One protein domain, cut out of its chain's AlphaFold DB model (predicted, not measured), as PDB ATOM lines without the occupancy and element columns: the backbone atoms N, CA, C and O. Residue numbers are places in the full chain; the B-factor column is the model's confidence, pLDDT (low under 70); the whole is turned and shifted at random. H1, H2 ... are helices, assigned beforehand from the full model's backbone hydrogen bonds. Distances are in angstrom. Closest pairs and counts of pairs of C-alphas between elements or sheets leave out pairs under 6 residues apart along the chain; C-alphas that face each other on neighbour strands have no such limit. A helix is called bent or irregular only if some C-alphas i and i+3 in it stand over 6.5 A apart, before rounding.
ATOM      1  N   ALA A 692     192.851 249.141 198.894       87.50
ATOM      2  CA  ALA A 692     192.006 249.523 200.027       87.50
ATOM      3  C   ALA A 692     190.687 248.730 200.099       87.50
ATOM      4  O   ALA A 692     190.125 248.558 201.177       87.50
ATOM      5  N   GLN A 693     190.195 248.255 198.952       88.56
ATOM      6  CA  GLN A 693     188.911 247.568 198.806       88.56
ATOM      7  C   GLN A 693     189.069 246.239 198.050       88.56
ATOM      8  O   GLN A 693     190.031 246.078 197.288       88.56
ATOM      9  N   PRO A 694     188.131 245.282 198.202       94.06
ATOM     10  CA  PRO A 694     188.155 244.023 197.464       94.06
ATOM     11  C   PRO A 694     188.257 244.228 195.948       94.06
ATOM     12  O   PRO A 694     187.674 245.153 195.379       94.06
ATOM     13  N   ARG A 695     188.944 243.309 195.259       91.50
ATOM     14  CA  ARG A 695     189.256 243.418 193.819       91.50
ATOM     15  C   ARG A 695     188.016 243.670 192.939       91.50
ATOM     16  O   ARG A 695     188.076 244.464 192.005       91.50
ATOM     17  N   LYS A 696     186.874 243.054 193.277       92.50
ATOM     18  CA  LYS A 696     185.586 243.260 192.584       92.50
ATOM     19  C   LYS A 696     185.042 244.685 192.741       92.50
ATOM     20  O   LYS A 696     184.557 245.262 191.772       92.50
ATOM     21  N   GLU A 697     185.140 245.260 193.936       93.38
ATOM     22  CA  GLU A 697     184.707 246.636 194.206       93.38
ATOM     23  C   GLU A 697     185.646 247.647 193.548       93.38
ATOM     24  O   GLU A 697     185.189 248.621 192.956       93.38
ATOM     25  N   ALA A 698     186.957 247.389 193.570       93.75
ATOM     26  CA  ALA A 698     187.949 248.180 192.842       93.75
ATOM     27  C   ALA A 698     187.662 248.195 191.330       93.75
ATOM     28  O   ALA A 698     187.705 249.247 190.693       93.75
ATOM     29  N   ALA A 699     187.285 247.048 190.756       94.62
ATOM     30  CA  ALA A 699     186.893 246.967 189.352       94.62
ATOM     31  C   ALA A 699     185.573 247.706 189.058       94.62
ATOM     32  O   ALA A 699     185.413 248.296 187.989       94.62
ATOM     33  N   SER A 700     184.623 247.707 190.000       94.12
ATOM     34  CA  SER A 700     183.403 248.519 189.891       94.12
ATOM     35  C   SER A 700     183.718 250.014 189.893       94.12
ATOM     36  O   SER A 700     183.187 250.751 189.066       94.12
ATOM     37  N   LEU A 701     184.626 250.449 190.767       94.69
ATOM     38  CA  LEU A 701     185.062 251.839 190.836       94.69
ATOM     39  C   LEU A 701     185.774 252.287 189.550       94.69
ATOM     40  O   LEU A 701     185.525 253.386 189.054       94.69
ATOM     41  N   ALA A 702     186.611 251.425 188.964       95.44
ATOM     42  CA  ALA A 702     187.233 251.695 187.668       95.44
ATOM     43  C   ALA A 702     186.176 251.934 186.573       95.44
ATOM     44  O   ALA A 702     186.266 252.921 185.846       95.44
ATOM     45  N   ARG A 703     185.118 251.111 186.507       94.31
ATOM     46  CA  ARG A 703     184.013 251.301 185.545       94.31
ATOM     47  C   ARG A 703     183.282 252.635 185.736       94.31
ATOM     48  O   ARG A 703     183.030 253.322 184.748       94.31
ATOM     49  N   GLN A 704     183.028 253.040 186.982       94.56
ATOM     50  CA  GLN A 704     182.435 254.350 187.290       94.56
ATOM     51  C   GLN A 704     183.333 255.510 186.822       94.56
ATOM     52  O   GLN A 704     182.841 256.463 186.218       94.56
ATOM     53  N   CYS A 705     184.658 255.408 186.997       95.44
ATOM     54  CA  CYS A 705     185.608 256.383 186.443       95.44
ATOM     55  C   CYS A 705     185.505 256.483 184.909       95.44
ATOM     56  O   CYS A 705     185.611 257.576 184.345       95.44
ATOM     57  N   GLY A 706     185.277 255.355 184.229       93.25
ATOM     58  CA  GLY A 706     185.065 255.313 182.781       93.25
ATOM     59  C   GLY A 706     183.796 256.049 182.346       93.25
ATOM     60  O   GLY A 706     183.823 256.806 181.376       93.25
ATOM     61  N   GLU A 707     182.698 255.909 183.092       92.62
ATOM     62  CA  GLU A 707     181.461 256.668 182.855       92.62
ATOM     63  C   GLU A 707     181.653 258.176 183.049       92.62
ATOM     64  O   GLU A 707     181.214 258.963 182.206       92.62
ATOM     65  N   THR A 708     182.353 258.590 184.109       93.50
ATOM     66  CA  THR A 708     182.707 260.001 184.335       93.50
ATOM     67  C   THR A 708     183.580 260.548 183.205       93.50
ATOM     68  O   THR A 708     183.350 261.663 182.732       93.50
ATOM     69  N   SER A 709     184.546 259.760 182.721       91.88
ATOM     70  CA  SER A 709     185.430 260.155 181.615       91.88
ATOM     71  C   SER A 709     184.652 260.311 180.306       91.88
ATOM     72  O   SER A 709     184.808 261.319 179.623       91.88
ATOM     73  N   ARG A 710     183.709 259.402 180.004       90.19
ATOM     74  CA  ARG A 710     182.803 259.529 178.842       90.19
ATOM     75  C   ARG A 710     181.943 260.792 178.903       90.19
ATOM     76  O   ARG A 710     181.808 261.486 177.897       90.19
ATOM     77  N   LYS A 711     181.389 261.116 180.079       90.62
ATOM     78  CA  LYS A 711     180.630 262.363 180.290       90.62
ATOM     79  C   LYS A 711     181.514 263.600 180.100       90.62
ATOM     80  O   LYS A 711     181.083 264.550 179.458       90.62
ATOM     81  N   SER A 712     182.747 263.566 180.605       87.94
ATOM     82  CA  SER A 712     183.710 264.671 180.471       87.94
ATOM     83  C   SER A 712     184.154 264.862 179.020       87.94
ATOM     84  O   SER A 712     184.165 265.983 178.522       87.94
ATOM     85  N   PHE A 713     184.398 263.772 178.289       88.50
ATOM     86  CA  PHE A 713     184.733 263.823 176.867       88.50
ATOM     87  C   PHE A 713     183.621 264.458 176.021       88.50
ATOM     88  O   PHE A 713     183.901 265.144 175.034       88.50
ATOM     89  N   ALA A 714     182.350 264.272 176.400       85.31
ATOM     90  CA  ALA A 714     181.228 264.878 175.689       85.31
ATOM     91  C   ALA A 714     181.313 266.417 175.654       85.31
ATOM     92  O   ALA A 714     180.939 266.998 174.633       85.31
ATOM     93  N   SER A 715     181.846 267.051 176.707       85.81
ATOM     94  CA  SER A 715     182.028 268.506 176.802       85.81
ATOM     95  C   SER A 715     183.431 268.977 176.405       85.81
ATOM     96  O   SER A 715     183.550 269.981 175.708       85.81
ATOM     97  N   SER A 716     184.489 268.272 176.815       85.06
ATOM     98  CA  SER A 716     185.879 268.710 176.622       85.06
ATOM     99  C   SER A 716     186.425 268.427 175.222       85.06
ATOM    100  O   SER A 716     187.316 269.142 174.762       85.06
ATOM    101  N   LYS A 717     185.932 267.361 174.567       86.44
ATOM    102  CA  LYS A 717     186.493 266.795 173.326       86.44
ATOM    103  C   LYS A 717     188.017 266.594 173.393       86.44
ATOM    104  O   LYS A 717     188.706 266.725 172.386       86.44
ATOM    105  N   ASN A 718     188.547 266.285 174.577       88.12
ATOM    106  CA  ASN A 718     189.976 266.088 174.812       88.12
ATOM    107  C   ASN A 718     190.383 264.615 174.619       88.12
ATOM    108  O   ASN A 718     189.674 263.713 175.063       88.12
ATOM    109  N   PHE A 719     191.551 264.372 174.012       89.69
ATOM    110  CA  PHE A 719     192.125 263.034 173.820       89.69
ATOM    111  C   PHE A 719     192.182 262.210 175.118       89.69
ATOM    112  O   PHE A 719     191.787 261.045 175.132       89.69
ATOM    113  N   TRP A 720     192.627 262.811 176.224       90.38
ATOM    114  CA  TRP A 720     192.809 262.110 177.496       90.38
ATOM    115  C   TRP A 720     191.489 261.632 178.095       90.38
ATOM    116  O   TRP A 720     191.441 260.528 178.625       90.38
ATOM    117  N   ASP A 721     190.408 262.404 177.964       89.69
ATOM    118  CA  ASP A 721     189.090 261.993 178.467       89.69
ATOM    119  C   ASP A 721     188.513 260.820 177.659       89.69
ATOM    120  O   ASP A 721     187.860 259.939 178.224       89.69
ATOM    121  N   ALA A 722     188.793 260.768 176.351       90.44
ATOM    122  CA  ALA A 722     188.424 259.633 175.507       90.44
ATOM    123  C   ALA A 722     189.190 258.365 175.908       90.44
ATOM    124  O   ALA A 722     188.580 257.330 176.179       90.44
ATOM    125  N   VAL A 723     190.518 258.454 175.999       92.75
ATOM    126  CA  VAL A 723     191.394 257.320 176.332       92.75
ATOM    127  C   VAL A 723     191.143 256.815 177.753       92.75
ATOM    128  O   VAL A 723     191.029 255.605 177.941       92.75
ATOM    129  N   MET A 724     190.933 257.704 178.733       93.00
ATOM    130  CA  MET A 724     190.654 257.311 180.123       93.00
ATOM    131  C   MET A 724     189.391 256.452 180.263       93.00
ATOM    132  O   MET A 724     189.307 255.621 181.169       93.00
ATOM    133  N   SER A 725     188.411 256.608 179.364       92.50
ATOM    134  CA  SER A 725     187.231 255.738 179.365       92.50
ATOM    135  C   SER A 725     187.561 254.280 179.044       92.50
ATOM    136  O   SER A 725     186.937 253.380 179.601       92.50
ATOM    137  N   VAL A 726     188.579 254.051 178.211       93.69
ATOM    138  CA  VAL A 726     189.072 252.718 177.854       93.69
ATOM    139  C   VAL A 726     190.117 252.235 178.867       93.69
ATOM    140  O   VAL A 726     190.105 251.060 179.234       93.69
ATOM    141  N   ASP A 727     190.950 253.129 179.422       94.69
ATOM    142  CA  ASP A 727     191.851 252.803 180.542       94.69
ATOM    143  C   ASP A 727     191.071 252.264 181.754       94.69
ATOM    144  O   ASP A 727     191.555 251.386 182.471       94.69
ATOM    145  N   ALA A 728     189.851 252.761 181.978       95.94
ATOM    146  CA  ALA A 728     188.932 252.253 182.993       95.94
ATOM    147  C   ALA A 728     188.516 250.794 182.751       95.94
ATOM    148  O   ALA A 728     188.521 249.992 183.689       95.94
ATOM    149  N   GLU A 729     188.192 250.435 181.508       94.38
ATOM    150  CA  GLU A 729     187.836 249.063 181.121       94.38
ATOM    151  C   GLU A 729     189.045 248.127 181.251       94.38
ATOM    152  O   GLU A 729     188.941 247.053 181.849       94.38
ATOM    153  N   MET A 730     190.220 248.578 180.801       95.38
ATOM    154  CA  MET A 730     191.489 247.866 180.970       95.38
ATOM    155  C   MET A 730     191.826 247.660 182.456       95.38
ATOM    156  O   MET A 730     192.161 246.550 182.870       95.38
ATOM    157  N   THR A 731     191.660 248.690 183.288       95.75
ATOM    158  CA  THR A 731     191.891 248.609 184.739       95.75
ATOM    159  C   THR A 731     190.924 247.628 185.406       95.75
ATOM    160  O   THR A 731     191.349 246.795 186.207       95.75
ATOM    161  N   ALA A 732     189.634 247.664 185.060       94.81
ATOM    162  CA  ALA A 732     188.649 246.715 185.580       94.81
ATOM    163  C   ALA A 732     188.979 245.263 185.186       94.81
ATOM    164  O   ALA A 732     188.816 244.348 186.001       94.81
ATOM    165  N   TRP A 733     189.491 245.053 183.971       94.50
ATOM    166  CA  TRP A 733     189.953 243.754 183.481       94.50
ATOM    167  C   TRP A 733     191.195 243.240 184.219       94.50
ATOM    168  O   TRP A 733     191.208 242.085 184.659       94.50
ATOM    169  N   LEU A 734     192.195 244.097 184.461       92.69
ATOM    170  CA  LEU A 734     193.350 243.767 185.311       92.69
ATOM    171  C   LEU A 734     192.931 243.396 186.741       92.69
ATOM    172  O   LEU A 734     193.589 242.600 187.410       92.69
ATOM    173  N   LEU A 735     191.808 243.935 187.217       92.69
ATOM    174  CA  LEU A 735     191.224 243.629 188.522       92.69
ATOM    175  C   LEU A 735     190.289 242.401 188.504       92.69
ATOM    176  O   LEU A 735     189.675 242.077 189.520       92.69
ATOM    177  N   GLY A 736     190.225 241.669 187.390       88.25
ATOM    178  CA  GLY A 736     189.508 240.396 187.279       88.25
ATOM    179  C   GLY A 736     188.084 240.486 186.725       88.25
ATOM    180  O   GLY A 736     187.359 239.495 186.799       88.25
ATOM    181  N   SER A 737     187.661 241.630 186.174       89.00
ATOM    182  CA  SER A 737     186.416 241.691 185.391       89.00
ATOM    183  C   SER A 737     186.600 241.074 184.003       89.00
ATOM    184  O   SER A 737     187.690 241.111 183.431       89.00
ATOM    185  N   ALA A 738     185.527 240.518 183.442       85.69
ATOM    186  CA  ALA A 738     185.527 240.092 182.048       85.69
ATOM    187  C   ALA A 738     185.459 241.310 181.111       85.69
ATOM    188  O   ALA A 738     184.775 242.285 181.418       85.69
ATOM    189  N   LEU A 739     186.151 241.237 179.970       85.94
ATOM    190  CA  LEU A 739     185.947 242.164 178.856       85.94
ATOM    191  C   LEU A 739     184.805 241.634 177.991       85.94
ATOM    192  O   LEU A 739     184.859 240.495 177.524       85.94
ATOM    193  N   GLU A 740     183.769 242.445 177.811       81.00
ATOM    194  CA  GLU A 740     182.652 242.126 176.926       81.00
ATOM    195  C   GLU A 740     183.029 242.444 175.476       81.00
ATOM    196  O   GLU A 740     183.448 243.563 175.161       81.00
ATOM    197  N   ASP A 741     182.868 241.446 174.606       75.00
ATOM    198  CA  ASP A 741     183.063 241.566 173.166       75.00
ATOM    199  C   ASP A 741     181.702 241.821 172.493       75.00
ATOM    200  O   ASP A 741     180.884 240.900 172.422       75.00
ATOM    201  N   PRO A 742     181.417 243.057 172.043       62.41
ATOM    202  CA  PRO A 742     180.138 243.396 171.430       62.41
ATOM    203  C   PRO A 742     179.965 242.775 170.035       62.41
ATOM    204  O   PRO A 742     178.833 242.668 169.576       62.41
ATOM    205  N   ASP A 743     181.054 242.336 169.390       61.38
ATOM    206  CA  ASP A 743     181.047 241.741 168.046       61.38
ATOM    207  C   ASP A 743     180.950 240.200 168.090       61.38
ATOM    208  O   ASP A 743     181.019 239.527 167.058       61.38
ATOM    209  N   ALA A 744     180.798 239.606 169.280       61.66
ATOM    210  CA  ALA A 744     180.570 238.174 169.439       61.66
ATOM    211  C   ALA A 744     179.117 237.825 169.065       61.66
ATOM    212  O   ALA A 744     178.281 237.566 169.929       61.66
ATOM    213  N   ASN A 752     187.242 236.840 170.992       79.75
ATOM    214  CA  ASN A 752     188.429 237.609 170.637       79.75
ATOM    215  C   ASN A 752     189.343 237.743 171.869       79.75
ATOM    216  O   ASN A 752     188.847 237.848 172.999       79.75
ATOM    217  N   PRO A 753     190.673 237.702 171.688       86.50
ATOM    218  CA  PRO A 753     191.585 237.851 172.805       86.50
ATOM    219  C   PRO A 753     191.505 239.285 173.384       86.50
ATOM    220  O   PRO A 753     191.128 240.223 172.673       86.50
ATOM    221  N   PRO A 754     191.787 239.471 174.691       88.44
ATOM    222  CA  PRO A 754     191.654 240.761 175.377       88.44
ATOM    223  C   PRO A 754     192.365 241.946 174.713       88.44
ATOM    224  O   PRO A 754     191.834 243.056 174.722       88.44
ATOM    225  N   ASP A 755     193.549 241.724 174.149       89.12
ATOM    226  CA  ASP A 755     194.326 242.718 173.407       89.12
ATOM    227  C   ASP A 755     193.569 243.244 172.180       89.12
ATOM    228  O   ASP A 755     193.460 244.458 172.017       89.12
ATOM    229  N   LEU A 756     192.950 242.362 171.387       89.00
ATOM    230  CA  LEU A 756     192.166 242.747 170.209       89.00
ATOM    231  C   LEU A 756     190.890 243.517 170.588       89.00
ATOM    232  O   LEU A 756     190.508 244.468 169.903       89.00
ATOM    233  N   ILE A 757     190.239 243.139 171.695       90.50
ATOM    234  CA  ILE A 757     189.071 243.870 172.215       90.50
ATOM    235  C   ILE A 757     189.490 245.287 172.623       90.50
ATOM    236  O   ILE A 757     188.882 246.264 172.184       90.50
ATOM    237  N   LEU A 758     190.549 245.418 173.429       91.56
ATOM    238  CA  LEU A 758     191.050 246.718 173.880       91.56
ATOM    239  C   LEU A 758     191.534 247.579 172.708       91.56
ATOM    240  O   LEU A 758     191.226 248.769 172.675       91.56
ATOM    241  N   GLN A 759     192.214 246.988 171.722       91.50
ATOM    242  CA  GLN A 759     192.645 247.673 170.503       91.50
ATOM    243  C   GLN A 759     191.472 248.389 169.827       91.50
ATOM    244  O   GLN A 759     191.523 249.606 169.633       91.50
ATOM    245  N   ARG A 760     190.389 247.656 169.531       90.00
ATOM    246  CA  ARG A 760     189.198 248.231 168.890       90.00
ATOM    247  C   ARG A 760     188.582 249.339 169.737       90.00
ATOM    248  O   ARG A 760     188.163 250.354 169.191       90.00
ATOM    249  N   ARG A 761     188.541 249.181 171.065       90.25
ATOM    250  CA  ARG A 761     188.002 250.207 171.978       90.25
ATOM    251  C   ARG A 761     188.822 251.495 171.936       90.25
ATOM    252  O   ARG A 761     188.230 252.568 171.831       90.25
ATOM    253  N   TYR A 762     190.154 251.409 171.960       91.56
ATOM    254  CA  TYR A 762     191.022 252.585 171.833       91.56
ATOM    255  C   TYR A 762     190.860 253.259 170.464       91.56
ATOM    256  O   TYR A 762     190.666 254.473 170.415       91.56
ATOM    257  N   GLU A 763     190.856 252.490 169.369       89.62
ATOM    258  CA  GLU A 763     190.626 253.012 168.011       89.62
ATOM    259  C   GLU A 763     189.254 253.699 167.881       89.62
ATOM    260  O   GLU A 763     189.145 254.772 167.287       89.62
ATOM    261  N   GLN A 764     188.206 253.127 168.480       88.00
ATOM    262  CA  GLN A 764     186.865 253.716 168.506       88.00
ATOM    263  C   GLN A 764     186.816 255.005 169.334       88.00
ATOM    264  O   GLN A 764     186.236 255.992 168.876       88.00
ATOM    265  N   ALA A 765     187.431 255.021 170.521       86.44
ATOM    266  CA  ALA A 765     187.411 256.169 171.428       86.44
ATOM    267  C   ALA A 765     188.045 257.419 170.798       86.44
ATOM    268  O   ALA A 765     187.550 258.530 170.983       86.44
ATOM    269  N   VAL A 766     189.102 257.238 170.004       85.19
ATOM    270  CA  VAL A 766     189.842 258.336 169.361       85.19
ATOM    271  C   VAL A 766     189.432 258.584 167.905       85.19
ATOM    272  O   VAL A 766     189.973 259.481 167.263       85.19
ATOM    273  N   ARG A 767     188.455 257.841 167.357       83.31
ATOM    274  CA  ARG A 767     188.050 257.937 165.940       83.31
ATOM    275  C   ARG A 767     187.634 259.351 165.524       83.31
ATOM    276  O   ARG A 767     187.892 259.763 164.399       83.31
ATOM    277  N   ALA A 768     186.982 260.082 166.427       71.62
ATOM    278  CA  ALA A 768     186.548 261.461 166.196       71.62
ATOM    279  C   ALA A 768     187.641 262.508 166.494       71.62
ATOM    280  O   ALA A 768     187.471 263.674 166.142       71.62
ATOM    281  N   LEU A 769     188.734 262.115 167.156       80.06
ATOM    282  CA  LEU A 769     189.814 263.001 167.583       80.06
ATOM    283  C   LEU A 769     191.154 262.236 167.601       80.06
ATOM    284  O   LEU A 769     191.555 261.727 168.652       80.06
ATOM    285  N   PRO A 770     191.849 262.117 166.455       74.81
ATOM    286  CA  PRO A 770     193.117 261.397 166.398       74.81
ATOM    287  C   PRO A 770     194.164 262.087 167.286       74.81
ATOM    288  O   PRO A 770     194.451 263.272 167.119       74.81
ATOM    289  N   GLY A 771     194.721 261.339 168.244       77.06
ATOM    290  CA  GLY A 771     195.775 261.823 169.138       77.06
ATOM    291  C   GLY A 771     197.114 262.036 168.433       77.06
ATOM    292  O   GLY A 771     197.428 261.379 167.439       77.06
ATOM    293  N   SER A 772     197.938 262.928 168.976       79.88
ATOM    294  CA  SER A 772     199.306 263.149 168.509       79.88
ATOM    295  C   SER A 772     200.221 261.959 168.824       79.88
ATOM    296  O   SER A 772     199.993 261.202 169.768       79.88
ATOM    297  N   ALA A 773     201.332 261.829 168.087       78.50
ATOM    298  CA  ALA A 773     202.332 260.785 168.338       78.50
ATOM    299  C   ALA A 773     202.868 260.803 169.785       78.50
ATOM    300  O   ALA A 773     203.139 259.758 170.367       78.50
ATOM    301  N   ARG A 774     202.979 261.994 170.389       77.62
ATOM    302  CA  ARG A 774     203.429 262.166 171.778       77.62
ATOM    303  C   ARG A 774     202.403 261.661 172.793       77.62
ATOM    304  O   ARG A 774     202.785 261.126 173.832       77.62
ATOM    305  N   GLU A 775     201.121 261.880 172.530       86.38
ATOM    306  CA  GLU A 775     200.044 261.407 173.402       86.38
ATOM    307  C   GLU A 775     199.966 259.880 173.371       86.38
ATOM    308  O   GLU A 775     199.979 259.250 174.429       86.38
ATOM    309  N   TRP A 776     200.027 259.284 172.178       87.50
ATOM    310  CA  TRP A 776     200.097 257.832 172.022       87.50
ATOM    311  C   TRP A 776     201.343 257.214 172.651       87.50
ATOM    312  O   TRP A 776     201.222 256.225 173.367       87.50
ATOM    313  N   ASP A 777     202.524 257.814 172.474       85.94
ATOM    314  CA  ASP A 777     203.758 257.344 173.122       85.94
ATOM    315  C   ASP A 777     203.601 257.250 174.649       85.94
ATOM    316  O   ASP A 777     204.030 256.278 175.270       85.94
ATOM    317  N   SER A 778     202.915 258.216 175.265       87.88
ATOM    318  CA  SER A 778     202.643 258.193 176.704       87.88
ATOM    319  C   SER A 778     201.687 257.063 177.113       87.88
ATOM    320  O   SER A 778     201.906 256.444 178.155       87.88
ATOM    321  N   VAL A 779     200.649 256.785 176.318       91.31
ATOM    322  CA  VAL A 779     199.691 255.692 176.572       91.31
ATOM    323  C   VAL A 779     200.381 254.331 176.425       91.31
ATOM    324  O   VAL A 779     200.353 253.509 177.341       91.31
ATOM    325  N   VAL A 780     201.106 254.124 175.325       92.56
ATOM    326  CA  VAL A 780     201.821 252.870 175.056       92.56
ATOM    327  C   VAL A 780     202.898 252.596 176.113       92.56
ATOM    328  O   VAL A 780     203.037 251.464 176.588       92.56
ATOM    329  N   LYS A 781     203.646 253.624 176.538       90.00
ATOM    330  CA  LYS A 781     204.624 253.493 177.631       90.00
ATOM    331  C   LYS A 781     203.977 253.019 178.926       90.00
ATOM    332  O   LYS A 781     204.569 252.194 179.620       90.00
ATOM    333  N   GLN A 782     202.773 253.490 179.244       91.69
ATOM    334  CA  GLN A 782     202.054 253.058 180.441       91.69
ATOM    335  C   GLN A 782     201.724 251.557 180.389       91.69
ATOM    336  O   GLN A 782     201.951 250.861 181.382       91.69
ATOM    337  N   TRP A 783     201.262 251.034 179.247       94.75
ATOM    338  CA  TRP A 783     200.978 249.601 179.090       94.75
ATOM    339  C   TRP A 783     202.241 248.744 179.213       94.75
ATOM    340  O   TRP A 783     202.244 247.762 179.958       94.75
ATOM    341  N   ARG A 784     203.342 249.151 178.562       93.81
ATOM    342  CA  ARG A 784     204.633 248.442 178.654       93.81
ATOM    343  C   ARG A 784     205.184 248.426 180.081       93.81
ATOM    344  O   ARG A 784     205.678 247.393 180.530       93.81
ATOM    345  N   LEU A 785     205.063 249.536 180.815       93.00
ATOM    346  CA  LEU A 785     205.474 249.602 182.221       93.00
ATOM    347  C   LEU A 785     204.653 248.656 183.102       93.00
ATOM    348  O   LEU A 785     205.234 247.887 183.866       93.00
ATOM    349  N   LEU A 786     203.323 248.667 182.969       94.19
ATOM    350  CA  LEU A 786     202.450 247.757 183.715       94.19
ATOM    351  C   LEU A 786     202.771 246.287 183.408       94.19
ATOM    352  O   LEU A 786     202.892 245.490 184.337       94.19
ATOM    353  N   ALA A 787     202.983 245.935 182.137       94.25
ATOM    354  CA  ALA A 787     203.379 244.584 181.741       94.25
ATOM    355  C   ALA A 787     204.720 244.162 182.368       94.25
ATOM    356  O   ALA A 787     204.842 243.042 182.869       94.25
ATOM    357  N   GLY A 788     205.706 245.065 182.398       93.69
ATOM    358  CA  GLY A 788     206.996 244.839 183.052       93.69
ATOM    359  C   GLY A 788     206.863 244.576 184.555       93.69
ATOM    360  O   GLY A 788     207.433 243.610 185.065       93.69
ATOM    361  N   PHE A 789     206.050 245.370 185.258       95.12
ATOM    362  CA  PHE A 789     205.776 245.147 186.682       95.12
ATOM    363  C   PHE A 789     205.054 243.816 186.931       95.12
ATOM    364  O   PHE A 789     205.434 243.077 187.838       95.12
ATOM    365  N   ILE A 790     204.062 243.466 186.106       93.75
ATOM    366  CA  ILE A 790     203.349 242.184 186.210       93.75
ATOM    367  C   ILE A 790     204.318 241.007 186.032       93.75
ATOM    368  O   ILE A 790     204.279 240.071 186.832       93.75
ATOM    369  N   ARG A 791     205.215 241.057 185.037       92.31
ATOM    370  CA  ARG A 791     206.227 240.010 184.805       92.31
ATOM    371  C   ARG A 791     207.155 239.839 186.004       92.31
ATOM    372  O   ARG A 791     207.336 238.714 186.463       92.31
ATOM    373  N   LEU A 792     207.678 240.941 186.549       92.06
ATOM    374  CA  LEU A 792     208.576 240.893 187.706       92.06
ATOM    375  C   LEU A 792     207.880 240.355 188.969       92.06
ATOM    376  O   LEU A 792     208.519 239.679 189.770       92.06
ATOM    377  N   SER A 793     206.574 240.597 189.132       89.25
ATOM    378  CA  SER A 793     205.802 240.080 190.274       89.25
ATOM    379  C   SER A 793     205.712 238.547 190.327       89.25
ATOM    380  O   SER A 793     205.335 237.994 191.360       89.25
ATOM    381  N   ALA A 794     206.024 237.857 189.219       77.06
ATOM    382  CA  ALA A 794     206.007 236.399 189.074       77.06
ATOM    383  C   ALA A 794     204.678 235.710 189.470       77.06
ATOM    384  O   ALA A 794     204.641 234.509 189.753       77.06
ATOM    385  N   ARG A 795     203.552 236.438 189.450       77.81
ATOM    386  CA  ARG A 795     202.216 235.883 189.718       77.81
ATOM    387  C   ARG A 795     201.766 235.027 188.534       77.81
ATOM    388  O   ARG A 795     201.370 235.562 187.499       77.81
ATOM    389  N   LYS A 796     201.779 233.695 188.690       65.25
ATOM    390  CA  LYS A 796     201.394 232.728 187.633       65.25
ATOM    391  C   LYS A 796     200.033 233.034 186.993       65.25
ATOM    392  O   LYS A 796     199.878 232.892 185.786       65.25
ATOM    393  N   GLU A 797     199.073 233.508 187.782       68.69
ATOM    394  CA  GLU A 797     197.721 233.856 187.322       68.69
ATOM    395  C   GLU A 797     197.656 235.164 186.512       68.69
ATOM    396  O   GLU A 797     196.638 235.451 185.891       68.69
ATOM    397  N   SER A 798     198.726 235.968 186.507       79.69
ATOM    398  CA  SER A 798     198.763 237.302 185.887       79.69
ATOM    399  C   SER A 798     199.658 237.399 184.647       79.69
ATOM    400  O   SER A 798     199.639 238.427 183.977       79.69
ATOM    401  N   ALA A 799     200.393 236.339 184.287       82.94
ATOM    402  CA  ALA A 799     201.289 236.331 183.123       82.94
ATOM    403  C   ALA A 799     200.569 236.701 181.811       82.94
ATOM    404  O   ALA A 799     201.065 237.519 181.036       82.94
ATOM    405  N   LYS A 800     199.339 236.200 181.628       87.56
ATOM    406  CA  LYS A 800     198.496 236.514 180.464       87.56
ATOM    407  C   LYS A 800     198.149 238.001 180.357       87.56
ATOM    408  O   LYS A 800     198.015 238.503 179.247       87.56
ATOM    409  N   TYR A 801     198.015 238.727 181.472       91.69
ATOM    410  CA  TYR A 801     197.765 240.173 181.428       91.69
ATOM    411  C   TYR A 801     198.947 240.916 180.796       91.69
ATOM    412  O   TYR A 801     198.743 241.778 179.947       91.69
ATOM    413  N   ALA A 802     200.180 240.552 181.165       92.06
ATOM    414  CA  ALA A 802     201.380 241.177 180.617       92.06
ATOM    415  C   ALA A 802     201.553 240.907 179.115       92.06
ATOM    416  O   ALA A 802     201.909 241.821 178.378       92.06
ATOM    417  N   GLU A 803     201.286 239.680 178.661       91.81
ATOM    418  CA  GLU A 803     201.336 239.315 177.236       91.81
ATOM    419  C   GLU A 803     200.347 240.141 176.404       91.81
ATOM    420  O   GLU A 803     200.743 240.758 175.418       91.81
ATOM    421  N   ASN A 804     199.089 240.232 176.848       93.12
ATOM    422  CA  ASN A 804     198.053 241.015 176.167       93.12
ATOM    423  C   ASN A 804     198.363 242.527 176.161       93.12
ATOM    424  O   ASN A 804     198.148 243.193 175.154       93.12
ATOM    425  N   LEU A 805     198.897 243.087 177.256       94.44
ATOM    426  CA  LEU A 805     199.296 244.503 177.300       94.44
ATOM    427  C   LEU A 805     200.456 244.820 176.345       94.44
ATOM    428  O   LEU A 805     200.513 245.922 175.803       94.44
ATOM    429  N   ILE A 806     201.379 243.876 176.139       94.06
ATOM    430  CA  ILE A 806     202.484 244.032 175.184       94.06
ATOM    431  C   ILE A 806     201.978 243.910 173.750       94.06
ATOM    432  O   ILE A 806     202.308 244.772 172.943       94.06
ATOM    433  N   ALA A 807     201.121 242.929 173.455       92.81
ATOM    434  CA  ALA A 807     200.486 242.808 172.142       92.81
ATOM    435  C   ALA A 807     199.708 244.086 171.768       92.81
ATOM    436  O   ALA A 807     199.882 244.626 170.677       92.81
ATOM    437  N   LEU A 808     198.943 244.639 172.718       93.25
ATOM    438  CA  LEU A 808     198.255 245.920 172.558       93.25
ATOM    439  C   LEU A 808     199.237 247.076 172.288       93.25
ATOM    440  O   LEU A 808     199.018 247.885 171.388       93.25
ATOM    441  N   ALA A 809     200.334 247.158 173.045       92.56
ATOM    442  CA  ALA A 809     201.360 248.183 172.863       92.56
ATOM    443  C   ALA A 809     202.061 248.106 171.498       92.56
ATOM    444  O   ALA A 809     202.340 249.144 170.893       92.56
ATOM    445  N   ASP A 810     202.337 246.898 171.016       91.50
ATOM    446  CA  ASP A 810     203.038 246.670 169.754       91.50
ATOM    447  C   ASP A 810     202.157 246.965 168.535       91.50
ATOM    448  O   ASP A 810     202.684 247.390 167.509       91.50
ATOM    449  N   HIS A 811     200.830 246.857 168.658       89.31
ATOM    450  CA  HIS A 811     199.899 247.316 167.619       89.31
ATOM    451  C   HIS A 811     199.967 248.835 167.402       89.31
ATOM    452  O   HIS A 811     200.106 249.301 166.273       89.31
ATOM    453  N   PHE A 812     199.912 249.623 168.481       86.50
ATOM    454  CA  PHE A 812     199.926 251.091 168.388       86.50
ATOM    455  C   PHE A 812     201.329 251.684 168.176       86.50
ATOM    456  O   PHE A 812     201.451 252.835 167.756       86.50
ATOM    457  N   ALA A 813     202.392 250.927 168.464       84.94
ATOM    458  CA  ALA A 813     203.778 251.340 168.243       84.94
ATOM    459  C   ALA A 813     204.680 250.136 167.895       84.94
ATOM    460  O   ALA A 813     205.456 249.685 168.755       84.94
ATOM    461  N   PRO A 814     204.605 249.620 166.651       65.88
ATOM    462  CA  PRO A 814     205.390 248.468 166.218       65.88
ATOM    463  C   PRO A 814     206.888 248.805 166.167       65.88
ATOM    464  O   PRO A 814     207.295 249.791 165.555       65.88
ATOM    465  N   GLY A 815     207.722 247.975 166.806       51.16
ATOM    466  CA  GLY A 815     209.190 248.058 166.712       51.16
ATOM    467  C   GLY A 815     209.926 248.784 167.848       51.16
ATOM    468  O   GLY A 815     211.138 248.965 167.756       51.16
ATOM    469  N   ALA A 816     209.253 249.170 168.938       47.16
ATOM    470  CA  ALA A 816     209.928 249.665 170.143       47.16
ATOM    471  C   ALA A 816     210.324 248.488 171.059       47.16
ATOM    472  O   ALA A 816     209.468 247.813 171.625       47.16
ATOM    473  N   THR A 817     211.627 248.228 171.187       36.97
ATOM    474  CA  THR A 817     212.202 247.057 171.874       36.97
ATOM    475  C   THR A 817     211.755 246.912 173.332       36.97
ATOM    476  O   THR A 817     211.988 247.797 174.158       36.97
ATOM    477  N   VAL A 818     211.189 245.748 173.662       38.78
ATOM    478  CA  VAL A 818     211.046 245.241 175.033       38.78
ATOM    479  C   VAL A 818     212.441 244.873 175.551       38.78
ATOM    480  O   VAL A 818     213.145 244.092 174.916       38.78
ATOM    481  N   VAL A 819     212.856 245.423 176.698       38.22
ATOM    482  CA  VAL A 819     213.998 244.871 177.445       38.22
ATOM    483  C   VAL A 819     213.512 243.563 178.059       38.22
ATOM    484  O   VAL A 819     212.738 243.562 179.015       38.22
TER     485      VAL A 819
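Overview. This is residues 692 to 744 and 752 to 819 of the 851 residues of the protein "CHAT domain-containing protein" of Candidatus Propionivibrio aalborgensis (UniProt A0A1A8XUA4). Four helices, H2, H3, H4 and H5, stand as an up-and-down bundle, and H1, the longest helix, packs along H2 on the outside of that bundle. H1 and H2 make one helical hairpin and H4 and H5 another; H3 joins them by touching H2 and H5, while H2 and H4 are near each other without touching. The printed part has 121 residues, with five named helices in the order H1 to H5 and no named strand, and its class is all helix. It is compact, with a radius of gyration of the C-alphas of 14.3 A, and rounded, spanning 42 by 37 by 32 A.

Arrangement. Begin with H1, residues 695 to 716, and pass through a tight link into H2, residues 719 to 734. They touch at a shallow tilt of 13 degrees, opposite ways; their closest C-alphas, of Gly 706 and Ser 725, are 4.1 A apart. H2 has a kink of 29 degrees near residue 726. Beyond the cut, find H3, residues 754 to 765, which touches H2 at a shallow tilt of 20 degrees, opposite ways, with the C-alphas of Ala 722 and Ala 765 closest at 5.4 A. Go on to H4, residues 773 to 792, and H5, residues 796 to 812, a hairpin with a shallow tilt of 19 degrees, opposite ways; the C-alphas of Ala 787 and Ala 802 are closest at 4.1 A. H3, with residues 754 to 759 alone, touches residues 804 to 811 of H5 at a steep tilt of 40 degrees, the same way; the closest C-alphas, of Asp 755 and Asn 804, are 4.9 A apart. H1 is apart from H3, H4 and H5. In H3 and H4 every O i to N i+4 pair is within hydrogen-bond range; H1 has 17 of 18, H2 9 of 12 and H5 9 of 13.

Along the chain. Find C-alpha 695 at (189.256, 243.418, 193.819); from there H1 runs 30.8 A to C-alpha 716. H2 measures 22.5 A, H3 16.5 A and H4 28.5 A. H5, 26.6 A long, ends at C-alpha 812 at (199.926, 251.091, 168.388); it is irregular, with C-alphas 797 and 800 being 7.4 A apart.

Size, cuts and confidence. The two C-alphas farthest apart, of Ser 715 and Lys 796, are 42.1 A apart. Residues 745 to 751 are not printed, and C-alphas 744 and 752 are 8.0 A apart across this cut. No link printed whole is long. Residues 792 to 797, of which 792 belongs to H4 and 796 to 797 to H5, stand free. The mean pLDDT of the printed part is 86.2; look for values under 70 at residues 742 to 744, 796 to 797 and 814 to 819.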